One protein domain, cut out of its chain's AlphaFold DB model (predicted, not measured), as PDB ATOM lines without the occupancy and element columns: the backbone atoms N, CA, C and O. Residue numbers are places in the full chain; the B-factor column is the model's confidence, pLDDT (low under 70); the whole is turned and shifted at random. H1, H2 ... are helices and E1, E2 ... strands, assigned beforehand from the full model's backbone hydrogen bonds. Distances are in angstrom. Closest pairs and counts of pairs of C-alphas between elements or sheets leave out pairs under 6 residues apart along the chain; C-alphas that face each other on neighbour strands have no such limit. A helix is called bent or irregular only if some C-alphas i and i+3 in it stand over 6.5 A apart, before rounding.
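What this domain is: This is residues 436 to 464 and 479 to 618 of the 1277 residues of an uncharacterized protein of Hyaloscypha bicolor E (UniProt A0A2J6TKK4). Four nearly aligned helical pieces stand in a ring, H1 beside H2, H2 beside H3b, H3b beside H3a and H3a beside H1, where H3a and H3b are the two arms of one folded-back helix, H3. H5 packs along another side of H3a, the arm nearest the middle, and H6 crosses H5; a two-strand antiparallel ribbon, E1 and E2, joins the end of H1 to the start of H2, with a cut between its strands. The printed part has 169 residues with six named helices and two named strands, in the order H1 E1 E2 H2 H3 H4 H5 H6, and is mostly helix. It is compact, with a radius of gyration of the C-alphas of 15.5 A and spans of 49 by 36 by 33 A.

Where its parts are: H1, residues 440 to 452, begins at C-alpha 440 (55.880, 3.945, -8.244) and is 17.8 A long. E1, residues 453 to 458, and E2, residues 481 to 485, follow. H2, residues 487 to 506, is 28.6 A long. H3, residues 522 to 553, was assigned as one helix by its hydrogen bonds but is bent, with C-alphas 539 and 542 8.0 A apart; its arms are H3a, residues 522 to 539, 21.3 A, and H3b, residues 542 to 553, 16.3 A. H4 is residues 564 to 575, H5 residues 592 to 602, and H6 residues 611 to 617, ending at C-alpha 617 (54.926, -25.255, -20.204). H1, H3a and H4 are irregular: C-alphas 446 and 449 are 7.2 A apart, 532 and 535 8.0 A, 566 and 569 7.3 A.

How they stand to each other: H1, H2 and H3a form an up-and-down bundle, each running against the one before it. H1 touches H2 at a shallow tilt of 9 degrees, closest at the C-alphas of Cys 452 and Ala 490, 5.1 A. With residues 442 to 445 alone H1 touches H3a, closest at the C-alphas of Phe 445 and Glu 525, 6.6 A. H3b touches H2, closest at the C-alphas of Glu 543 and Leu 494, 6.2 A, and H3a, at those of Ala 551 and Leu 523, 6.7 A. H5 touches H3a, closest at the C-alphas of Cys 599 and Gly 531, 5.8 A. H6 touches H5 about perpendicular, at 88 degrees, closest at the C-alphas of Ser 617 and Val 600, 5.9 A. H4 is near H3a and apart from H5. Between E1 and E2, N 454 and O 484 are 3.0 A apart, within hydrogen-bond range. In H2, H3b, H5 and H6 every O i to N i+4 pair is within range; in H1 6 of 9, in H3a 10 of 14, in H4 3 of 8, beside 5 of 9 O i to N i+3 pairs.

The domain as a whole: The C-alphas of Ala 464 and Asn 507, the two farthest apart, are 49.3 A apart. Residues 465 to 478 are not printed, and C-alphas 464 and 479 are 15.9 A apart across the cut. The links H2 to H3 and H4 to H5 are long. The mean pLDDT of the printed part is 73.1; residues 454 to 464, 479 to 482, 564 to 590 and 592 to 618 are under 70.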
ATOM      1  N   ARG A 436      50.072   4.931 -14.854       89.44
ATOM      2  CA  ARG A 436      51.310   4.179 -14.945       89.44
ATOM      3  C   ARG A 436      52.525   5.069 -14.718       89.44
ATOM      4  O   ARG A 436      53.393   4.734 -13.922       89.44
ATOM      5  N   SER A 437      52.508   6.256 -15.324       88.75
ATOM      6  CA  SER A 437      53.544   7.279 -15.164       88.75
ATOM      7  C   SER A 437      53.596   7.907 -13.771       88.75
ATOM      8  O   SER A 437      54.558   8.602 -13.475       88.75
ATOM      9  N   GLU A 438      52.575   7.726 -12.933       88.69
ATOM     10  CA  GLU A 438      52.500   8.255 -11.562       88.69
ATOM     11  C   GLU A 438      52.660   7.134 -10.513       88.69
ATOM     12  O   GLU A 438      53.004   7.403  -9.365       88.69
ATOM     13  N   SER A 439      52.456   5.870 -10.899       91.25
ATOM     14  CA  SER A 439      52.582   4.717 -10.011       91.25
ATOM     15  C   SER A 439      54.034   4.300  -9.834       91.25
ATOM     16  O   SER A 439      54.672   3.788 -10.757       91.25
ATOM     17  N   ARG A 440      54.540   4.426  -8.604       87.94
ATOM     18  CA  ARG A 440      55.880   3.945  -8.244       87.94
ATOM     19  C   ARG A 440      56.038   2.446  -8.520       87.94
ATOM     20  O   ARG A 440      57.109   2.035  -8.939       87.94
ATOM     21  N   ILE A 441      54.969   1.660  -8.357       92.50
ATOM     22  CA  ILE A 441      54.948   0.218  -8.634       92.50
ATOM     23  C   ILE A 441      55.228  -0.061 -10.117       92.50
ATOM     24  O   ILE A 441      56.175  -0.772 -10.435       92.50
ATOM     25  N   PHE A 442      54.462   0.532 -11.039       92.88
ATOM     26  CA  PHE A 442      54.661   0.285 -12.474       92.88
ATOM     27  C   PHE A 442      55.956   0.919 -13.004       92.88
ATOM     28  O   PHE A 442      56.616   0.333 -13.865       92.88
ATOM     29  N   GLN A 443      56.378   2.056 -12.442       92.94
ATOM     30  CA  GLN A 443      57.663   2.677 -12.769       92.94
ATOM     31  C   GLN A 443      58.867   1.778 -12.449       92.94
ATOM     32  O   GLN A 443      59.874   1.848 -13.155       92.94
ATOM     33  N   LEU A 444      58.786   0.916 -11.426       92.62
ATOM     34  CA  LEU A 444      59.852  -0.048 -11.120       92.62
ATOM     35  C   LEU A 444      60.081  -1.014 -12.291       92.62
ATOM     36  O   LEU A 444      61.223  -1.212 -12.702       92.62
ATOM     37  N   PHE A 445      59.007  -1.544 -12.882       93.12
ATOM     38  CA  PHE A 445      59.081  -2.416 -14.059       93.12
ATOM     39  C   PHE A 445      59.453  -1.647 -15.336       93.12
ATOM     40  O   PHE A 445      60.070  -2.207 -16.240       93.12
ATOM     41  N   GLU A 446      59.103  -0.362 -15.435       88.88
ATOM     42  CA  GLU A 446      59.527   0.520 -16.536       88.88
ATOM     43  C   GLU A 446      61.010   0.802 -16.565       88.88
ATOM     44  O   GLU A 446      61.618   0.742 -17.631       88.88
ATOM     45  N   GLN A 447      61.593   1.048 -15.404       91.31
ATOM     46  CA  GLN A 447      63.000   1.398 -15.302       91.31
ATOM     47  C   GLN A 447      63.902   0.159 -15.254       91.31
ATOM     48  O   GLN A 447      65.113   0.288 -15.424       91.31
ATOM     49  N   PHE A 448      63.336  -1.038 -15.061       92.31
ATOM     50  CA  PHE A 448      64.100  -2.277 -14.921       92.31
ATOM     51  C   PHE A 448      65.066  -2.544 -16.096       92.31
ATOM     52  O   PHE A 448      66.257  -2.740 -15.831       92.31
ATOM     53  N   PRO A 449      64.650  -2.500 -17.384       88.06
ATOM     54  CA  PRO A 449      65.561  -2.796 -18.493       88.06
ATOM     55  C   PRO A 449      66.733  -1.818 -18.600       88.06
ATOM     56  O   PRO A 449      67.846  -2.223 -18.925       88.06
ATOM     57  N   ASP A 450      66.499  -0.537 -18.303       85.75
ATOM     58  CA  ASP A 450      67.538   0.492 -18.378       85.75
ATOM     59  C   ASP A 450      68.511   0.427 -17.183       85.75
ATOM     60  O   ASP A 450      69.664   0.828 -17.323       85.75
ATOM     61  N   ARG A 451      68.088  -0.117 -16.031       87.44
ATOM     62  CA  ARG A 451      68.958  -0.337 -14.860       87.44
ATOM     63  C   ARG A 451      69.810  -1.605 -14.957       87.44
ATOM     64  O   ARG A 451      70.904  -1.623 -14.403       87.44
ATOM     65  N   CYS A 452      69.321  -2.648 -15.632       85.56
ATOM     66  CA  CYS A 452      69.997  -3.956 -15.682       85.56
ATOM     67  C   CYS A 452      70.714  -4.240 -17.012       85.56
ATOM     68  O   CYS A 452      71.545  -5.146 -17.092       85.56
ATOM     69  N   GLY A 453      70.379  -3.513 -18.082       76.12
ATOM     70  CA  GLY A 453      70.986  -3.708 -19.394       76.12
ATOM     71  C   GLY A 453      72.415  -3.168 -19.445       76.12
ATOM     72  O   GLY A 453      72.616  -1.956 -19.447       76.12
ATOM     73  N   ALA A 454      73.414  -4.048 -19.570       66.81
ATOM     74  CA  ALA A 454      74.826  -3.654 -19.579       66.81
ATOM     75  C   ALA A 454      75.198  -2.762 -20.782       66.81
ATOM     76  O   ALA A 454      76.070  -1.903 -20.669       66.81
ATOM     77  N   ARG A 455      74.544  -2.959 -21.941       69.69
ATOM     78  CA  ARG A 455      74.620  -2.139 -23.170       69.69
ATOM     79  C   ARG A 455      73.463  -2.515 -24.110       69.69
ATOM     80  O   ARG A 455      73.220  -3.698 -24.338       69.69
ATOM     81  N   LYS A 456      72.801  -1.534 -24.742       66.50
ATOM     82  CA  LYS A 456      71.938  -1.785 -25.919       66.50
ATOM     83  C   LYS A 456      72.855  -2.097 -27.106       66.50
ATOM     84  O   LYS A 456      73.465  -1.182 -27.660       66.50
ATOM     85  N   ARG A 457      73.032  -3.374 -27.464       60.06
ATOM     86  CA  ARG A 457      73.916  -3.779 -28.572       60.06
ATOM     87  C   ARG A 457      73.078  -4.032 -29.827       60.06
ATOM     88  O   ARG A 457      72.057  -4.712 -29.768       60.06
ATOM     89  N   ARG A 458      73.513  -3.497 -30.976       54.56
ATOM     90  CA  ARG A 458      72.992  -3.938 -32.282       54.56
ATOM     91  C   ARG A 458      73.374  -5.401 -32.469       54.56
ATOM     92  O   ARG A 458      74.561  -5.726 -32.410       54.56
ATOM     93  N   VAL A 459      72.389  -6.267 -32.679       54.91
ATOM     94  CA  VAL A 459      72.635  -7.678 -32.967       54.91
ATOM     95  C   VAL A 459      72.725  -7.807 -34.486       54.91
ATOM     96  O   VAL A 459      71.718  -7.889 -35.173       54.91
ATOM     97  N   ASN A 460      73.946  -7.758 -35.025       44.84
ATOM     98  CA  ASN A 460      74.183  -7.806 -36.477       44.84
ATOM     99  C   ASN A 460      74.092  -9.227 -37.072       44.84
ATOM    100  O   ASN A 460      74.268  -9.392 -38.275       44.84
ATOM    101  N   GLN A 461      73.841 -10.253 -36.258       45.31
ATOM    102  CA  GLN A 461      73.618 -11.622 -36.719       45.31
ATOM    103  C   GLN A 461      72.475 -12.244 -35.909       45.31
ATOM    104  O   GLN A 461      72.643 -12.443 -34.704       45.31
ATOM    105  N   PRO A 462      71.324 -12.562 -36.528       46.41
ATOM    106  CA  PRO A 462      70.350 -13.450 -35.913       46.41
ATOM    107  C   PRO A 462      71.057 -14.773 -35.609       46.41
ATOM    108  O   PRO A 462      71.772 -15.302 -36.465       46.41
ATOM    109  N   ALA A 463      70.896 -15.291 -34.393       50.03
ATOM    110  CA  ALA A 463      71.391 -16.614 -34.030       50.03
ATOM    111  C   ALA A 463      70.973 -17.668 -35.082       50.03
ATOM    112  O   ALA A 463      69.905 -17.569 -35.684       50.03
ATOM    113  N   ALA A 464      71.825 -18.666 -35.330       43.94
ATOM    114  CA  ALA A 464      71.713 -19.598 -36.461       43.94
ATOM    115  C   ALA A 464      70.339 -20.292 -36.609       43.94
ATOM    116  O   ALA A 464      69.947 -20.651 -37.718       43.94
ATOM    117  N   MET A 479      66.552  -4.221 -38.810       42.75
ATOM    118  CA  MET A 479      67.587  -4.326 -37.771       42.75
ATOM    119  C   MET A 479      66.998  -4.550 -36.366       42.75
ATOM    120  O   MET A 479      66.272  -3.695 -35.857       42.75
ATOM    121  N   PHE A 480      67.411  -5.621 -35.682       52.12
ATOM    122  CA  PHE A 480      66.974  -5.933 -34.315       52.12
ATOM    123  C   PHE A 480      67.969  -5.449 -33.239       52.12
ATOM    124  O   PHE A 480      69.194  -5.520 -33.399       52.12
ATOM    125  N   PHE A 481      67.445  -4.962 -32.108       51.94
ATOM    126  CA  PHE A 481      68.230  -4.563 -30.930       51.94
ATOM    127  C   PHE A 481      67.921  -5.506 -29.762       51.94
ATOM    128  O   PHE A 481      66.772  -5.598 -29.341       51.94
ATOM    129  N   GLY A 482      68.948  -6.166 -29.220       63.44
ATOM    130  CA  GLY A 482      68.850  -7.007 -28.022       63.44
ATOM    131  C   GLY A 482      69.522  -6.351 -26.812       63.44
ATOM    132  O   GLY A 482      70.489  -5.595 -26.957       63.44
ATOM    133  N   TYR A 483      69.018  -6.642 -25.611       71.62
ATOM    134  CA  TYR A 483      69.693  -6.306 -24.356       71.62
ATOM    135  C   TYR A 483      70.648  -7.443 -23.977       71.62
ATOM    136  O   TYR A 483      70.263  -8.609 -23.991       71.62
ATOM    137  N   THR A 484      71.888  -7.112 -23.620       79.50
ATOM    138  CA  THR A 484      72.749  -8.033 -22.866       79.50
ATOM    139  C   THR A 484      72.525  -7.777 -21.382       79.50
ATOM    140  O   THR A 484      72.765  -6.656 -20.919       79.50
ATOM    141  N   TRP A 485      72.053  -8.788 -20.662       85.94
ATOM    142  CA  TRP A 485      71.743  -8.692 -19.238       85.94
ATOM    143  C   TRP A 485      72.968  -9.031 -18.393       85.94
ATOM    144  O   TRP A 485      73.621 -10.046 -18.630       85.94
ATOM    145  N   ASP A 486      73.264  -8.188 -17.407       90.44
ATOM    146  CA  ASP A 486      74.149  -8.556 -16.304       90.44
ATOM    147  C   ASP A 486      73.304  -9.290 -15.254       90.44
ATOM    148  O   ASP A 486      72.360  -8.722 -14.702       90.44
ATOM    149  N   VAL A 487      73.598 -10.575 -15.044       89.19
ATOM    150  CA  VAL A 487      72.791 -11.477 -14.210       89.19
ATOM    151  C   VAL A 487      72.752 -11.013 -12.756       89.19
ATOM    152  O   VAL A 487      71.677 -10.981 -12.161       89.19
ATOM    153  N   GLU A 488      73.888 -10.601 -12.193       93.56
ATOM    154  CA  GLU A 488      73.968 -10.196 -10.785       93.56
ATOM    155  C   GLU A 488      73.258  -8.859 -10.556       93.56
ATOM    156  O   GLU A 488      72.527  -8.688  -9.577       93.56
ATOM    157  N   VAL A 489      73.388  -7.926 -11.504       92.69
ATOM    158  CA  VAL A 489      72.650  -6.655 -11.456       92.69
ATOM    159  C   VAL A 489      71.147  -6.897 -11.605       92.69
ATOM    160  O   VAL A 489      70.367  -6.332 -10.838       92.69
ATOM    161  N   ALA A 490      70.726  -7.756 -12.539       92.88
ATOM    162  CA  ALA A 490      69.319  -8.106 -12.727       92.88
ATOM    163  C   ALA A 490      68.727  -8.773 -11.476       92.88
ATOM    164  O   ALA A 490      67.638  -8.396 -11.042       92.88
ATOM    165  N   LYS A 491      69.465  -9.695 -10.849       94.62
ATOM    166  CA  LYS A 491      69.094 -10.353  -9.591       94.62
ATOM    167  C   LYS A 491      68.900  -9.349  -8.459       94.62
ATOM    168  O   LYS A 491      67.843  -9.320  -7.830       94.62
ATOM    169  N   HIS A 492      69.877  -8.467  -8.253       94.62
ATOM    170  CA  HIS A 492      69.787  -7.415  -7.242       94.62
ATOM    171  C   HIS A 492      68.608  -6.462  -7.501       94.62
ATOM    172  O   HIS A 492      67.878  -6.102  -6.577       94.62
ATOM    173  N   GLN A 493      68.369  -6.086  -8.761       94.94
ATOM    174  CA  GLN A 493      67.235  -5.236  -9.123       94.94
ATOM    175  C   GLN A 493      65.889  -5.943  -8.927       94.94
ATOM    176  O   GLN A 493      64.959  -5.305  -8.448       94.94
ATOM    177  N   LEU A 494      65.759  -7.244  -9.214       94.94
ATOM    178  CA  LEU A 494      64.528  -8.001  -8.936       94.94
ATOM    179  C   LEU A 494      64.229  -8.065  -7.434       94.94
ATOM    180  O   LEU A 494      63.088  -7.853  -7.022       94.94
ATOM    181  N   GLN A 495      65.256  -8.274  -6.607       95.56
ATOM    182  CA  GLN A 495      65.130  -8.220  -5.147       95.56
ATOM    183  C   GLN A 495      64.723  -6.818  -4.671       95.56
ATOM    184  O   GLN A 495      63.866  -6.684  -3.796       95.56
ATOM    185  N   GLN A 496      65.272  -5.765  -5.288       93.88
ATOM    186  CA  GLN A 496      64.871  -4.386  -5.018       93.88
ATOM    187  C   GLN A 496      63.416  -4.116  -5.431       93.88
ATOM    188  O   GLN A 496      62.700  -3.437  -4.692       93.88
ATOM    189  N   VAL A 497      62.958  -4.647  -6.572       95.00
ATOM    190  CA  VAL A 497      61.551  -4.573  -7.002       95.00
ATOM    191  C   VAL A 497      60.664  -5.253  -5.964       95.00
ATOM    192  O   VAL A 497      59.738  -4.618  -5.473       95.00
ATOM    193  N   HIS A 498      60.985  -6.484  -5.554       95.69
ATOM    194  CA  HIS A 498      60.242  -7.214  -4.526       95.69
ATOM    195  C   HIS A 498      60.144  -6.430  -3.203       95.69
ATOM    196  O   HIS A 498      59.044  -6.224  -2.690       95.69
ATOM    197  N   GLY A 499      61.268  -5.921  -2.686       95.06
ATOM    198  CA  GLY A 499      61.286  -5.107  -1.464       95.06
ATOM    199  C   GLY A 499      60.494  -3.803  -1.600       95.06
ATOM    200  O   GLY A 499      59.741  -3.445  -0.700       95.06
ATOM    201  N   SER A 500      60.586  -3.132  -2.752       93.44
ATOM    202  CA  SER A 500      59.835  -1.898  -3.016       93.44
ATOM    203  C   SER A 500      58.327  -2.142  -3.148       93.44
ATOM    204  O   SER A 500      57.542  -1.262  -2.806       93.44
ATOM    205  N   LEU A 501      57.909  -3.311  -3.652       94.00
ATOM    206  CA  LEU A 501      56.498  -3.703  -3.715       94.00
ATOM    207  C   LEU A 501      55.924  -3.932  -2.312       94.00
ATOM    208  O   LEU A 501      54.838  -3.435  -2.017       94.00
ATOM    209  N   LEU A 502      56.668  -4.627  -1.443       95.12
ATOM    210  CA  LEU A 502      56.297  -4.807  -0.037       95.12
ATOM    211  C   LEU A 502      56.212  -3.461   0.689       95.12
ATOM    212  O   LEU A 502      55.178  -3.156   1.277       95.12
ATOM    213  N   GLU A 503      57.236  -2.614   0.560       93.75
ATOM    214  CA  GLU A 503      57.264  -1.279   1.166       93.75
ATOM    215  C   GLU A 503      56.101  -0.402   0.671       93.75
ATOM    216  O   GLU A 503      55.450   0.282   1.462       93.75
ATOM    217  N   ALA A 504      55.809  -0.417  -0.635       87.94
ATOM    218  CA  ALA A 504      54.697   0.343  -1.203       87.94
ATOM    219  C   ALA A 504      53.343  -0.125  -0.650       87.94
ATOM    220  O   ALA A 504      52.483   0.715  -0.376       87.94
ATOM    221  N   SER A 505      53.185  -1.438  -0.451       88.94
ATOM    222  CA  SER A 505      51.981  -2.021   0.132       88.94
ATOM    223  C   SER A 505      51.845  -1.730   1.628       88.94
ATOM    224  O   SER A 505      50.741  -1.438   2.077       88.94
ATOM    225  N   GLU A 506      52.927  -1.823   2.403       91.94
ATOM    226  CA  GLU A 506      52.922  -1.594   3.855       91.94
ATOM    227  C   GLU A 506      52.689  -0.119   4.198       91.94
ATOM    228  O   GLU A 506      51.933   0.199   5.115       91.94
ATOM    229  N   ASN A 507      53.273   0.792   3.416       89.94
ATOM    230  CA  ASN A 507      53.132   2.235   3.613       89.94
ATOM    231  C   ASN A 507      51.860   2.822   2.976       89.94
ATOM    232  O   ASN A 507      51.644   4.033   3.045       89.94
ATOM    233  N   GLY A 508      51.034   2.000   2.317       86.44
ATOM    234  CA  GLY A 508      49.814   2.447   1.636       86.44
ATOM    235  C   GLY A 508      50.064   3.422   0.478       86.44
ATOM    236  O   GLY A 508      49.177   4.203   0.133       86.44
ATOM    237  N   ILE A 509      51.264   3.403  -0.115       83.06
ATOM    238  CA  ILE A 509      51.657   4.269  -1.244       83.06
ATOM    239  C   ILE A 509      51.013   3.773  -2.555       83.06
ATOM    240  O   ILE A 509      50.810   4.554  -3.484       83.06
ATOM    241  N   GLY A 510      50.656   2.489  -2.618       84.44
ATOM    242  CA  GLY A 510      49.881   1.862  -3.690       84.44
ATOM    243  C   GLY A 510      49.507   0.428  -3.313       84.44
ATOM    244  O   GLY A 510      50.079  -0.129  -2.377       84.44
ATOM    245  N   SER A 511      48.554  -0.175  -4.022       88.31
ATOM    246  CA  SER A 511      48.206  -1.586  -3.826       88.31
ATOM    247  C   SER A 511      48.893  -2.461  -4.868       88.31
ATOM    248  O   SER A 511      48.929  -2.130  -6.052       88.31
ATOM    249  N   ILE A 512      49.366  -3.637  -4.454       91.25
ATOM    250  CA  ILE A 512      49.885  -4.659  -5.377       91.25
ATOM    251  C   ILE A 512      48.769  -5.144  -6.336       91.25
ATOM    252  O   ILE A 512      49.027  -5.554  -7.463       91.25
ATOM    253  N   SER A 513      47.504  -5.025  -5.930       88.69
ATOM    254  CA  SER A 513      46.335  -5.340  -6.760       88.69
ATOM    255  C   SER A 513      45.861  -4.194  -7.670       88.69
ATOM    256  O   SER A 513      44.845  -4.351  -8.353       88.69
ATOM    257  N   ASP A 514      46.568  -3.057  -7.707       90.38
ATOM    258  CA  ASP A 514      46.212  -1.926  -8.567       90.38
ATOM    259  C   ASP A 514      46.306  -2.286 -10.057       90.38
ATOM    260  O   ASP A 514      47.164  -3.058 -10.499       90.38
ATOM    261  N   LYS A 515      45.423  -1.672 -10.850       90.81
ATOM    262  CA  LYS A 515      45.461  -1.723 -12.316       90.81
ATOM    263  C   LYS A 515      45.985  -0.395 -12.856       90.81
ATOM    264  O   LYS A 515      45.633   0.663 -12.331       90.81
ATOM    265  N   ASP A 516      46.801  -0.424 -13.904       90.75
ATOM    266  CA  ASP A 516      47.149   0.806 -14.622       90.75
ATOM    267  C   ASP A 516      45.968   1.312 -15.481       90.75
ATOM    268  O   ASP A 516      44.932   0.650 -15.617       90.75
ATOM    269  N   GLU A 517      46.096   2.489 -16.094       87.44
ATOM    270  CA  GLU A 517      45.087   3.064 -16.994       87.44
ATOM    271  C   GLU A 517      44.798   2.201 -18.239       87.44
ATOM    272  O   GLU A 517      43.789   2.408 -18.918       87.44
ATOM    273  N   TYR A 518      45.631   1.198 -18.523       85.94
ATOM    274  CA  TYR A 518      45.464   0.233 -19.612       85.94
ATOM    275  C   TYR A 518      44.906  -1.117 -19.141       85.94
ATOM    276  O   TYR A 518      44.659  -1.993 -19.974       85.94
ATOM    277  N   GLY A 519      44.663  -1.289 -17.840       85.44
ATOM    278  CA  GLY A 519      44.182  -2.534 -17.249       85.44
ATOM    279  C   GLY A 519      45.273  -3.575 -16.985       85.44
ATOM    280  O   GLY A 519      44.931  -4.713 -16.659       85.44
ATOM    281  N   HIS A 520      46.560  -3.227 -17.107       87.94
ATOM    282  CA  HIS A 520      47.638  -4.118 -16.685       87.94
ATOM    283  C   HIS A 520      47.683  -4.206 -15.165       87.94
ATOM    284  O   HIS A 520      47.559  -3.211 -14.453       87.94
ATOM    285  N   THR A 521      47.920  -5.419 -14.693       92.00
ATOM    286  CA  THR A 521      48.276  -5.722 -13.308       92.00
ATOM    287  C   THR A 521      49.767  -6.011 -13.220       92.00
ATOM    288  O   THR A 521      50.451  -6.181 -14.230       92.00
ATOM    289  N   ILE A 522      50.273  -6.157 -12.002       92.31
ATOM    290  CA  ILE A 522      51.670  -6.528 -11.766       92.31
ATOM    291  C   ILE A 522      51.990  -7.915 -12.344       92.31
ATOM    292  O   ILE A 522      53.091  -8.126 -12.835       92.31
ATOM    293  N   LEU A 523      51.015  -8.832 -12.406       85.94
ATOM    294  CA  LEU A 523      51.189 -10.124 -13.084       85.94
ATOM    295  C   LEU A 523      51.515  -9.967 -14.578       85.94
ATOM    296  O   LEU A 523      52.373 -10.682 -15.090       85.94
ATOM    297  N   HIS A 524      50.898  -9.003 -15.273       89.06
ATOM    298  CA  HIS A 524      51.247  -8.709 -16.668       89.06
ATOM    299  C   HIS A 524      52.690  -8.206 -16.793       89.06
ATOM    300  O   HIS A 524      53.402  -8.573 -17.732       89.06
ATOM    301  N   GLU A 525      53.137  -7.386 -15.840       91.56
ATOM    302  CA  GLU A 525      54.508  -6.874 -15.807       91.56
ATOM    303  C   GLU A 525      55.524  -7.973 -15.513       91.56
ATOM    304  O   GLU A 525      56.546  -8.037 -16.188       91.56
ATOM    305  N   ILE A 526      55.227  -8.870 -14.569       89.75
ATOM    306  CA  ILE A 526      56.080 -10.019 -14.252       89.75
ATOM    307  C   ILE A 526      56.215 -10.917 -15.484       89.75
ATOM    308  O   ILE A 526      57.329 -11.241 -15.872       89.75
ATOM    309  N   ILE A 527      55.120 -11.251 -16.173       80.62
ATOM    310  CA  ILE A 527      55.174 -12.070 -17.397       80.62
ATOM    311  C   ILE A 527      55.982 -11.381 -18.504       80.62
ATOM    312  O   ILE A 527      56.803 -12.015 -19.169       80.62
ATOM    313  N   THR A 528      55.789 -10.074 -18.685       83.75
ATOM    314  CA  THR A 528      56.573  -9.282 -19.645       83.75
ATOM    315  C   THR A 528      58.060  -9.320 -19.297       83.75
ATOM    316  O   THR A 528      58.905  -9.488 -20.175       83.75
ATOM    317  N   LEU A 529      58.381  -9.211 -18.009       86.62
ATOM    318  CA  LEU A 529      59.740  -9.255 -17.494       86.62
ATOM    319  C   LEU A 529      60.395 -10.621 -17.713       86.62
ATOM    320  O   LEU A 529      61.560 -10.665 -18.099       86.62
ATOM    321  N   ILE A 530      59.647 -11.718 -17.560       83.00
ATOM    322  CA  ILE A 530      60.138 -13.059 -17.897       83.00
ATOM    323  C   ILE A 530      60.514 -13.136 -19.377       83.00
ATOM    324  O   ILE A 530      61.595 -13.614 -19.710       83.00
ATOM    325  N   GLY A 531      59.671 -12.599 -20.262       77.62
ATOM    326  CA  GLY A 531      59.986 -12.565 -21.689       77.62
ATOM    327  C   GLY A 531      61.238 -11.744 -22.015       77.62
ATOM    328  O   GLY A 531      62.042 -12.140 -22.853       77.62
ATOM    329  N   LEU A 532      61.452 -10.625 -21.321       81.94
ATOM    330  CA  LEU A 532      62.657  -9.806 -21.481       81.94
ATOM    331  C   LEU A 532      63.923 -10.506 -20.961       81.94
ATOM    332  O   LEU A 532      64.986 -10.390 -21.573       81.94
ATOM    333  N   LEU A 533      63.805 -11.224 -19.843       85.38
ATOM    334  CA  LEU A 533      64.902 -11.908 -19.160       85.38
ATOM    335  C   LEU A 533      65.155 -13.327 -19.667       85.38
ATOM    336  O   LEU A 533      66.085 -13.962 -19.181       85.38
ATOM    337  N   ALA A 534      64.389 -13.823 -20.638       79.00
ATOM    338  CA  ALA A 534      64.468 -15.204 -21.106       79.00
ATOM    339  C   ALA A 534      65.897 -15.745 -21.351       79.00
ATOM    340  O   ALA A 534      66.172 -16.846 -20.881       79.00
ATOM    341  N   PRO A 535      66.848 -14.993 -21.955       78.19
ATOM    342  CA  PRO A 535      68.219 -15.483 -22.159       78.19
ATOM    343  C   PRO A 535      69.008 -15.762 -20.871       78.19
ATOM    344  O   PRO A 535      70.022 -16.450 -20.910       78.19
ATOM    345  N   VAL A 536      68.592 -15.183 -19.742       84.50
ATOM    346  CA  VAL A 536      69.248 -15.309 -18.430       84.50
ATOM    347  C   VAL A 536      68.299 -15.798 -17.333       84.50
ATOM    348  O   VAL A 536      68.693 -15.851 -16.170       84.50
ATOM    349  N   TYR A 537      67.063 -16.165 -17.690       79.62
ATOM    350  CA  TYR A 537      65.989 -16.517 -16.755       79.62
ATOM    351  C   TYR A 537      66.407 -17.620 -15.785       79.62
ATOM    352  O   TYR A 537      66.084 -17.558 -14.601       79.62
ATOM    353  N   ALA A 538      67.200 -18.569 -16.284       73.56
ATOM    354  CA  ALA A 538      67.829 -19.638 -15.529       73.56
ATOM    355  C   ALA A 538      68.404 -19.213 -14.177       73.56
ATOM    356  O   ALA A 538      68.174 -19.836 -13.143       73.56
ATOM    357  N   ASN A 539      69.127 -18.100 -14.191       85.50
ATOM    358  CA  ASN A 539      69.852 -17.606 -13.033       85.50
ATOM    359  C   ASN A 539      68.994 -16.703 -12.131       85.50
ATOM    360  O   ASN A 539      69.465 -16.274 -11.081       85.50
ATOM    361  N   LEU A 540      67.763 -16.391 -12.552       86.31
ATOM    362  CA  LEU A 540      66.855 -15.419 -11.930       86.31
ATOM    363  C   LEU A 540      65.518 -16.045 -11.491       86.31
ATOM    364  O   LEU A 540      64.604 -15.331 -11.071       86.31
ATOM    365  N   VAL A 541      65.372 -17.370 -11.623       81.06
ATOM    366  CA  VAL A 541      64.105 -18.083 -11.389       81.06
ATOM    367  C   VAL A 541      63.571 -17.861  -9.973       81.06
ATOM    368  O   VAL A 541      62.383 -17.605  -9.807       81.06
ATOM    369  N   ASN A 542      64.440 -17.885  -8.961       83.38
ATOM    370  CA  ASN A 542      64.037 -17.763  -7.559       83.38
ATOM    371  C   ASN A 542      63.447 -16.377  -7.266       83.38
ATOM    372  O   ASN A 542      62.431 -16.244  -6.584       83.38
ATOM    373  N   GLU A 543      64.059 -15.328  -7.811       93.94
ATOM    374  CA  GLU A 543      63.591 -13.954  -7.659       93.94
ATOM    375  C   GLU A 543      62.244 -13.736  -8.355       93.94
ATOM    376  O   GLU A 543      61.365 -13.064  -7.812       93.94
ATOM    377  N   ILE A 544      62.054 -14.327  -9.537       87.06
ATOM    378  CA  ILE A 544      60.792 -14.244 -10.278       87.06
ATOM    379  C   ILE A 544      59.687 -15.045  -9.576       87.06
ATOM    380  O   ILE A 544      58.574 -14.533  -9.433       87.06
ATOM    381  N   ASP A 545      59.985 -16.247  -9.077       80.56
ATOM    382  CA  ASP A 545      59.058 -17.057  -8.273       80.56
ATOM    383  C   ASP A 545      58.594 -16.284  -7.035       80.56
ATOM    384  O   ASP A 545      57.407 -16.274  -6.708       80.56
ATOM    385  N   THR A 546      59.504 -15.553  -6.391       88.06
ATOM    386  CA  THR A 546      59.172 -14.712  -5.235       88.06
ATOM    387  C   THR A 546      58.180 -13.601  -5.611       88.06
ATOM    388  O   THR A 546      57.227 -13.352  -4.874       88.06
ATOM    389  N   LEU A 547      58.338 -12.960  -6.777       90.25
ATOM    390  CA  LEU A 547      57.390 -11.949  -7.271       90.25
ATOM    391  C   LEU A 547      56.010 -12.540  -7.610       90.25
ATOM    392  O   LEU A 547      54.993 -11.881  -7.390       90.25
ATOM    393  N   LEU A 548      55.960 -13.769  -8.126       82.44
ATOM    394  CA  LEU A 548      54.708 -14.464  -8.442       82.44
ATOM    395  C   LEU A 548      53.950 -14.879  -7.177       82.44
ATOM    396  O   LEU A 548      52.751 -14.625  -7.079       82.44
ATOM    397  N   VAL A 549      54.652 -15.434  -6.183       80.62
ATOM    398  CA  VAL A 549      54.084 -15.746  -4.859       80.62
ATOM    399  C   VAL A 549      53.577 -14.474  -4.180       80.62
ATOM    400  O   VAL A 549      52.515 -14.483  -3.558       80.62
ATOM    401  N   LEU A 550      54.301 -13.359  -4.326       88.00
ATOM    402  CA  LEU A 550      53.856 -12.065  -3.821       88.00
ATOM    403  C   LEU A 550      52.550 -11.620  -4.499       88.00
ATOM    404  O   LEU A 550      51.611 -11.233  -3.812       88.00
ATOM    405  N   ALA A 551      52.453 -11.703  -5.826       85.25
ATOM    406  CA  ALA A 551      51.231 -11.337  -6.541       85.25
ATOM    407  C   ALA A 551      50.021 -12.201  -6.129       85.25
ATOM    408  O   ALA A 551      48.925 -11.668  -5.944       85.25
ATOM    409  N   ASP A 552      50.220 -13.504  -5.922       77.19
ATOM    410  CA  ASP A 552      49.173 -14.415  -5.441       77.19
ATOM    411  C   ASP A 552      48.722 -14.067  -4.013       77.19
ATOM    412  O   ASP A 552      47.532 -13.883  -3.751       77.19
ATOM    413  N   ARG A 553      49.680 -13.835  -3.103       85.12
ATOM    414  CA  ARG A 553      49.413 -13.464  -1.703       85.12
ATOM    415  C   ARG A 553      48.560 -12.202  -1.561       85.12
ATOM    416  O   ARG A 553      47.774 -12.101  -0.623       85.12
ATOM    417  N   TYR A 554      48.721 -11.239  -2.468       87.31
ATOM    418  CA  TYR A 554      47.971  -9.980  -2.472       87.31
ATOM    419  C   TYR A 554      46.699 -10.021  -3.332       87.31
ATOM    420  O   TYR A 554      46.062  -8.985  -3.535       87.31
ATOM    421  N   GLY A 555      46.307 -11.203  -3.821       82.19
ATOM    422  CA  GLY A 555      45.067 -11.402  -4.569       82.19
ATOM    423  C   GLY A 555      45.031 -10.615  -5.876       82.19
ATOM    424  O   GLY A 555      43.990 -10.057  -6.228       82.19
ATOM    425  N   VAL A 556      46.167 -10.508  -6.576       84.44
ATOM    426  CA  VAL A 556      46.203  -9.860  -7.891       84.44
ATOM    427  C   VAL A 556      45.299 -10.635  -8.847       84.44
ATOM    428  O   VAL A 556      45.448 -11.841  -9.021       84.44
ATOM    429  N   ASP A 557      44.367  -9.922  -9.476       77.62
ATOM    430  CA  ASP A 557      43.384 -10.474 -10.408       77.62
ATOM    431  C   ASP A 557      44.070 -11.231 -11.563       77.62
ATOM    432  O   ASP A 557      44.661 -10.624 -12.463       77.62
ATOM    433  N   GLN A 558      44.000 -12.566 -11.520       72.00
ATOM    434  CA  GLN A 558      44.555 -13.473 -12.535       72.00
ATOM    435  C   GLN A 558      43.724 -13.462 -13.832       72.00
ATOM    436  O   GLN A 558      44.224 -13.820 -14.895       72.00
ATOM    437  N   ASP A 559      42.479 -12.984 -13.774       70.50
ATOM    438  CA  ASP A 559      41.598 -12.815 -14.932       70.50
ATOM    439  C   ASP A 559      41.669 -11.397 -15.518       70.50
ATOM    440  O   ASP A 559      40.903 -11.049 -16.430       70.50
ATOM    441  N   ALA A 560      42.580 -10.559 -15.009       76.62
ATOM    442  CA  ALA A 560      42.771  -9.210 -15.507       76.62
ATOM    443  C   ALA A 560      43.115  -9.231 -17.000       76.62
ATOM    444  O   ALA A 560      43.874 -10.076 -17.477       76.62
ATOM    445  N   VAL A 561      42.548  -8.274 -17.735       76.38
ATOM    446  CA  VAL A 561      42.687  -8.171 -19.190       76.38
ATOM    447  C   VAL A 561      43.302  -6.831 -19.541       76.38
ATOM    448  O   VAL A 561      42.696  -5.789 -19.276       76.38
ATOM    449  N   ALA A 562      44.450  -6.865 -20.205       78.75
ATOM    450  CA  ALA A 562      45.120  -5.679 -20.702       78.75
ATOM    451  C   ALA A 562      44.493  -5.160 -22.009       78.75
ATOM    452  O   ALA A 562      44.195  -5.911 -22.946       78.75
ATOM    453  N   ASN A 563      44.320  -3.840 -22.110       73.25
ATOM    454  CA  ASN A 563      43.856  -3.170 -23.321       73.25
ATOM    455  C   ASN A 563      45.045  -2.844 -24.244       73.25
ATOM    456  O   ASN A 563      45.744  -1.845 -24.079       73.25
ATOM    457  N   SER A 564      45.267  -3.677 -25.260       60.50
ATOM    458  CA  SER A 564      46.488  -3.642 -26.082       60.50
ATOM    459  C   SER A 564      46.622  -2.465 -27.053       60.50
ATOM    460  O   SER A 564      47.689  -2.280 -27.635       60.50
ATOM    461  N   LYS A 565      45.591  -1.622 -27.229       59.00
ATOM    462  CA  LYS A 565      45.639  -0.511 -28.202       59.00
ATOM    463  C   LYS A 565      46.729   0.530 -27.919       59.00
ATOM    464  O   LYS A 565      47.094   1.250 -28.842       59.00
ATOM    465  N   VAL A 566      47.224   0.624 -26.683       53.34
ATOM    466  CA  VAL A 566      48.245   1.613 -26.282       53.34
ATOM    467  C   VAL A 566      49.544   0.953 -25.792       53.34
ATOM    468  O   VAL A 566      50.604   1.570 -25.846       53.34
ATOM    469  N   GLY A 567      49.510  -0.341 -25.448       50.75
ATOM    470  CA  GLY A 567      50.702  -1.125 -25.095       50.75
ATOM    471  C   GLY A 567      51.666  -1.397 -26.262       50.75
ATOM    472  O   GLY A 567      52.759  -1.917 -26.035       50.75
ATOM    473  N   SER A 568      51.313  -1.031 -27.501       50.81
ATOM    474  CA  SER A 568      52.091  -1.390 -28.696       50.81
ATOM    475  C   SER A 568      53.541  -0.897 -28.677       50.81
ATOM    476  O   SER A 568      54.381  -1.549 -29.271       50.81
ATOM    477  N   ARG A 569      53.890   0.176 -27.948       55.06
ATOM    478  CA  ARG A 569      55.293   0.635 -27.837       55.06
ATOM    479  C   ARG A 569      56.202  -0.245 -26.974       55.06
ATOM    480  O   ARG A 569      57.416  -0.134 -27.084       55.06
ATOM    481  N   ARG A 570      55.639  -1.065 -26.085       55.16
ATOM    482  CA  ARG A 570      56.394  -2.010 -25.241       55.16
ATOM    483  C   ARG A 570      56.323  -3.422 -25.795       55.16
ATOM    484  O   ARG A 570      57.315  -4.135 -25.786       55.16
ATOM    485  N   TYR A 571      55.178  -3.797 -26.360       57.50
ATOM    486  CA  TYR A 571      55.059  -5.063 -27.077       57.50
ATOM    487  C   TYR A 571      55.698  -5.015 -28.473       57.50
ATOM    488  O   TYR A 571      56.018  -6.067 -29.015       57.50
ATOM    489  N   SER A 572      56.036  -3.830 -28.999       53.03
ATOM    490  CA  SER A 572      56.971  -3.717 -30.123       53.03
ATOM    491  C   SER A 572      58.364  -4.217 -29.755       53.03
ATOM    492  O   SER A 572      59.129  -4.532 -30.648       53.03
ATOM    493  N   THR A 573      58.721  -4.334 -28.468       51.72
ATOM    494  CA  THR A 573      59.939  -5.049 -28.069       51.72
ATOM    495  C   THR A 573      59.821  -6.539 -28.391       51.72
ATOM    496  O   THR A 573      60.820  -7.121 -28.777       51.72
ATOM    497  N   PHE A 574      58.622  -7.139 -28.355       53.34
ATOM    498  CA  PHE A 574      58.392  -8.500 -28.860       53.34
ATOM    499  C   PHE A 574      58.368  -8.567 -30.400       53.34
ATOM    500  O   PHE A 574      58.934  -9.502 -30.961       53.34
ATOM    501  N   GLU A 575      57.824  -7.557 -31.098       49.47
ATOM    502  CA  GLU A 575      57.978  -7.434 -32.568       49.47
ATOM    503  C   GLU A 575      59.459  -7.264 -32.973       49.47
ATOM    504  O   GLU A 575      59.921  -7.879 -33.932       49.47
ATOM    505  N   MET A 576      60.243  -6.517 -32.187       45.06
ATOM    506  CA  MET A 576      61.693  -6.317 -32.340       45.06
ATOM    507  C   MET A 576      62.540  -7.553 -31.992       45.06
ATOM    508  O   MET A 576      63.758  -7.504 -32.138       45.06
ATOM    509  N   ILE A 577      61.943  -8.661 -31.546       50.53
ATOM    510  CA  ILE A 577      62.646  -9.951 -31.432       50.53
ATOM    511  C   ILE A 577      62.443 -10.777 -32.727       50.53
ATOM    512  O   ILE A 577      62.909 -11.904 -32.814       50.53
ATOM    513  N   GLY A 578      61.784 -10.230 -33.765       45.50
ATOM    514  CA  GLY A 578      61.772 -10.790 -35.128       45.50
ATOM    515  C   GLY A 578      60.639 -11.755 -35.479       45.50
ATOM    516  O   GLY A 578      60.800 -12.620 -36.340       45.50
ATOM    517  N   TRP A 579      59.467 -11.605 -34.862       52.81
ATOM    518  CA  TRP A 579      58.381 -12.582 -34.974       52.81
ATOM    519  C   TRP A 579      57.301 -12.139 -35.972       52.81
ATOM    520  O   TRP A 579      56.423 -11.352 -35.639       52.81
ATOM    521  N   SER A 580      57.312 -12.685 -37.196       43.66
ATOM    522  CA  SER A 580      56.319 -12.363 -38.244       43.66
ATOM    523  C   SER A 580      55.036 -13.216 -38.214       43.66
ATOM    524  O   SER A 580      54.226 -13.120 -39.131       43.66
ATOM    525  N   GLY A 581      54.859 -14.079 -37.205       50.47
ATOM    526  CA  GLY A 581      53.734 -15.026 -37.119       50.47
ATOM    527  C   GLY A 581      52.508 -14.537 -36.338       50.47
ATOM    528  O   GLY A 581      51.437 -15.115 -36.478       50.47
ATOM    529  N   PHE A 582      52.636 -13.477 -35.534       50.84
ATOM    530  CA  PHE A 582      51.526 -12.927 -34.753       50.84
ATOM    531  C   PHE A 582      50.988 -11.668 -35.421       50.84
ATOM    532  O   PHE A 582      51.727 -10.706 -35.631       50.84
ATOM    533  N   LYS A 583      49.689 -11.635 -35.736       53.50
ATOM    534  CA  LYS A 583      49.068 -10.380 -36.163       53.50
ATOM    535  C   LYS A 583      48.876  -9.531 -34.899       53.50
ATOM    536  O   LYS A 583      48.338 -10.035 -33.917       53.50
ATOM    537  N   PRO A 584      49.183  -8.222 -34.900       50.31
ATOM    538  CA  PRO A 584      48.912  -7.324 -33.764       50.31
ATOM    539  C   PRO A 584      47.448  -7.328 -33.278       50.31
ATOM    540  O   PRO A 584      47.130  -6.856 -32.188       50.31
ATOM    541  N   ASN A 585      46.531  -7.859 -34.095       54.53
ATOM    542  CA  ASN A 585      45.138  -8.078 -33.728       54.53
ATOM    543  C   ASN A 585      44.929  -9.231 -32.732       54.53
ATOM    544  O   ASN A 585      43.957  -9.161 -31.984       54.53
ATOM    545  N   ASP A 586      45.834 -10.209 -32.664       53.28
ATOM    546  CA  ASP A 586      45.746 -11.381 -31.776       53.28
ATOM    547  C   ASP A 586      46.093 -11.029 -30.318       53.28
ATOM    548  O   ASP A 586      45.724 -11.736 -29.387       53.28
ATOM    549  N   LEU A 587      46.748  -9.881 -30.103       53.75
ATOM    550  CA  LEU A 587      47.059  -9.329 -28.779       53.75
ATOM    551  C   LEU A 587      45.913  -8.475 -28.205       53.75
ATOM    552  O   LEU A 587      46.028  -7.927 -27.108       53.75
ATOM    553  N   LYS A 588      44.799  -8.286 -28.928       57.00
ATOM    554  CA  LYS A 588      43.623  -7.578 -28.394       57.00
ATOM    555  C   LYS A 588      42.909  -8.468 -27.383       57.00
ATOM    556  O   LYS A 588      42.243  -9.415 -27.778       57.00
ATOM    557  N   ASN A 589      42.966  -8.063 -26.110       61.94
ATOM    558  CA  ASN A 589      42.365  -8.725 -24.941       61.94
ATOM    559  C   ASN A 589      43.211  -9.836 -24.316       61.94
ATOM    560  O   ASN A 589      42.670 -10.871 -23.938       61.94
ATOM    561  N   TRP A 590      44.512  -9.601 -24.167       67.75
ATOM    562  CA  TRP A 590      45.376 -10.491 -23.396       67.75
ATOM    563  C   TRP A 590      44.928 -10.567 -21.938       67.75
ATOM    564  O   TRP A 590      44.975  -9.565 -21.224       67.75
ATOM    565  N   THR A 591      44.490 -11.750 -21.511       72.75
ATOM    566  CA  THR A 591      44.421 -12.101 -20.088       72.75
ATOM    567  C   THR A 591      45.832 -12.380 -19.555       72.75
ATOM    568  O   THR A 591      46.743 -12.673 -20.335       72.75
ATOM    569  N   VAL A 592      46.025 -12.371 -18.232       66.81
ATOM    570  CA  VAL A 592      47.275 -12.855 -17.610       66.81
ATOM    571  C   VAL A 592      47.582 -14.288 -18.064       66.81
ATOM    572  O   VAL A 592      48.721 -14.595 -18.417       66.81
ATOM    573  N   ALA A 593      46.562 -15.148 -18.141       58.03
ATOM    574  CA  ALA A 593      46.699 -16.512 -18.646       58.03
ATOM    575  C   ALA A 593      47.152 -16.547 -20.118       58.03
ATOM    576  O   ALA A 593      48.015 -17.345 -20.474       58.03
ATOM    577  N   ASP A 594      46.634 -15.671 -20.984       60.31
ATOM    578  CA  ASP A 594      47.087 -15.558 -22.377       60.31
ATOM    579  C   ASP A 594      48.525 -15.060 -22.478       60.31
ATOM    580  O   ASP A 594      49.307 -15.604 -23.259       60.31
ATOM    581  N   ALA A 595      48.887 -14.052 -21.687       63.34
ATOM    582  CA  ALA A 595      50.239 -13.518 -21.645       63.34
ATOM    583  C   ALA A 595      51.234 -14.596 -21.190       63.34
ATOM    584  O   ALA A 595      52.253 -14.806 -21.849       63.34
ATOM    585  N   ALA A 596      50.915 -15.339 -20.123       59.72
ATOM    586  CA  ALA A 596      51.741 -16.435 -19.618       59.72
ATOM    587  C   ALA A 596      51.866 -17.557 -20.658       59.72
ATOM    588  O   ALA A 596      52.977 -17.975 -20.990       59.72
ATOM    589  N   ARG A 597      50.738 -17.980 -21.249       55.34
ATOM    590  CA  ARG A 597      50.706 -18.983 -22.327       55.34
ATOM    591  C   ARG A 597      51.577 -18.579 -23.511       55.34
ATOM    592  O   ARG A 597      52.250 -19.428 -24.085       55.34
ATOM    593  N   ASN A 598      51.566 -17.307 -23.902       58.66
ATOM    594  CA  ASN A 598      52.357 -16.839 -25.036       58.66
ATOM    595  C   ASN A 598      53.834 -16.644 -24.684       58.66
ATOM    596  O   ASN A 598      54.677 -17.030 -25.481       58.66
ATOM    597  N   CYS A 599      54.168 -16.158 -23.487       56.44
ATOM    598  CA  CYS A 599      55.555 -16.087 -23.016       56.44
ATOM    599  C   CYS A 599      56.222 -17.476 -23.013       56.44
ATOM    600  O   CYS A 599      57.324 -17.644 -23.528       56.44
ATOM    601  N   VAL A 600      55.498 -18.499 -22.551       52.22
ATOM    602  CA  VAL A 600      55.932 -19.903 -22.590       52.22
ATOM    603  C   VAL A 600      56.172 -20.407 -24.015       52.22
ATOM    604  O   VAL A 600      57.205 -21.018 -24.281       52.22
ATOM    605  N   LYS A 601      55.253 -20.124 -24.952       52.97
ATOM    606  CA  LYS A 601      55.445 -20.470 -26.373       52.97
ATOM    607  C   LYS A 601      56.731 -19.864 -26.946       52.97
ATOM    608  O   LYS A 601      57.322 -20.457 -27.841       52.97
ATOM    609  N   MET A 602      57.132 -18.682 -26.468       56.91
ATOM    610  CA  MET A 602      58.203 -17.888 -27.068       56.91
ATOM    611  C   MET A 602      59.621 -18.314 -26.675       56.91
ATOM    612  O   MET A 602      60.518 -18.195 -27.503       56.91
ATOM    613  N   PHE A 603      59.838 -18.814 -25.456       55.50
ATOM    614  CA  PHE A 603      61.187 -19.052 -24.905       55.50
ATOM    615  C   PHE A 603      61.420 -20.511 -24.500       55.50
ATOM    616  O   PHE A 603      62.127 -20.826 -23.548       55.50
ATOM    617  N   ASN A 604      60.770 -21.412 -25.234       57.00
ATOM    618  CA  ASN A 604      60.703 -22.842 -24.975       57.00
ATOM    619  C   ASN A 604      62.080 -23.491 -24.729       57.00
ATOM    620  O   ASN A 604      62.213 -24.211 -23.749       57.00
ATOM    621  N   SER A 605      63.099 -23.237 -25.560       48.78
ATOM    622  CA  SER A 605      64.428 -23.861 -25.429       48.78
ATOM    623  C   SER A 605      65.203 -23.417 -24.187       48.78
ATOM    624  O   SER A 605      65.874 -24.234 -23.567       48.78
ATOM    625  N   GLU A 606      65.094 -22.144 -23.823       52.72
ATOM    626  CA  GLU A 606      65.838 -21.490 -22.747       52.72
ATOM    627  C   GLU A 606      65.151 -21.659 -21.382       52.72
ATOM    628  O   GLU A 606      65.807 -21.640 -20.343       52.72
ATOM    629  N   LEU A 607      63.829 -21.866 -21.376       50.94
ATOM    630  CA  LEU A 607      63.022 -22.081 -20.171       50.94
ATOM    631  C   LEU A 607      62.872 -23.567 -19.779       50.94
ATOM    632  O   LEU A 607      62.162 -23.859 -18.813       50.94
ATOM    633  N   ARG A 608      63.525 -24.504 -20.496       51.22
ATOM    634  CA  ARG A 608      63.400 -25.970 -20.306       51.22
ATOM    635  C   ARG A 608      63.653 -26.447 -18.873       51.22
ATOM    636  O   ARG A 608      62.988 -27.379 -18.430       51.22
ATOM    637  N   GLU A 609      64.565 -25.807 -18.145       48.12
ATOM    638  CA  GLU A 609      65.074 -26.318 -16.863       48.12
ATOM    639  C   GLU A 609      64.465 -25.651 -15.611       48.12
ATOM    640  O   GLU A 609      64.828 -26.014 -14.494       48.12
ATOM    641  N   PHE A 610      63.517 -24.708 -15.744       52.78
ATOM    642  CA  PHE A 610      63.148 -23.822 -14.621       52.78
ATOM    643  C   PHE A 610      61.704 -23.920 -14.144       52.78
ATOM    644  O   PHE A 610      60.746 -23.891 -14.916       52.78
ATOM    645  N   SER A 611      61.574 -23.967 -12.818       54.97
ATOM    646  CA  SER A 611      60.414 -24.445 -12.078       54.97
ATOM    647  C   SER A 611      59.087 -23.805 -12.506       54.97
ATOM    648  O   SER A 611      58.218 -24.545 -12.925       54.97
ATOM    649  N   PHE A 612      58.819 -22.494 -12.428       47.03
ATOM    650  CA  PHE A 612      57.432 -21.984 -12.598       47.03
ATOM    651  C   PHE A 612      56.883 -22.029 -14.025       47.03
ATOM    652  O   PHE A 612      55.755 -22.477 -14.235       47.03
ATOM    653  N   LEU A 613      57.668 -21.610 -15.018       46.44
ATOM    654  CA  LEU A 613      57.209 -21.664 -16.402       46.44
ATOM    655  C   LEU A 613      57.307 -23.069 -16.983       46.44
ATOM    656  O   LEU A 613      56.350 -23.455 -17.633       46.44
ATOM    657  N   SER A 614      58.326 -23.882 -16.666       45.78
ATOM    658  CA  SER A 614      58.331 -25.324 -16.988       45.78
ATOM    659  C   SER A 614      57.133 -26.060 -16.351       45.78
ATOM    660  O   SER A 614      56.494 -26.881 -17.014       45.78
ATOM    661  N   ARG A 615      56.708 -25.665 -15.132       50.97
ATOM    662  CA  ARG A 615      55.469 -26.121 -14.450       50.97
ATOM    663  C   ARG A 615      54.168 -25.743 -15.184       50.97
ATOM    664  O   ARG A 615      53.157 -26.379 -14.932       50.97
ATOM    665  N   LEU A 616      54.170 -24.760 -16.092       40.41
ATOM    666  CA  LEU A 616      53.023 -24.388 -16.951       40.41
ATOM    667  C   LEU A 616      53.197 -24.816 -18.426       40.41
ATOM    668  O   LEU A 616      52.237 -24.864 -19.190       40.41
ATOM    669  N   SER A 617      54.429 -25.119 -18.826       40.16
ATOM    670  CA  SER A 617      54.926 -25.255 -20.204       40.16
ATOM    671  C   SER A 617      55.133 -26.701 -20.649       40.16
ATOM    672  O   SER A 617      54.894 -27.033 -21.814       40.16
ATOM    673  N   SER A 618      55.480 -27.585 -19.707       40.41
ATOM    674  CA  SER A 618      55.631 -29.036 -19.921       40.41
ATOM    675  C   SER A 618      54.375 -29.714 -20.491       40.41
ATOM    676  O   SER A 618      54.444 -30.830 -20.993       40.41
TER     677      SER A 618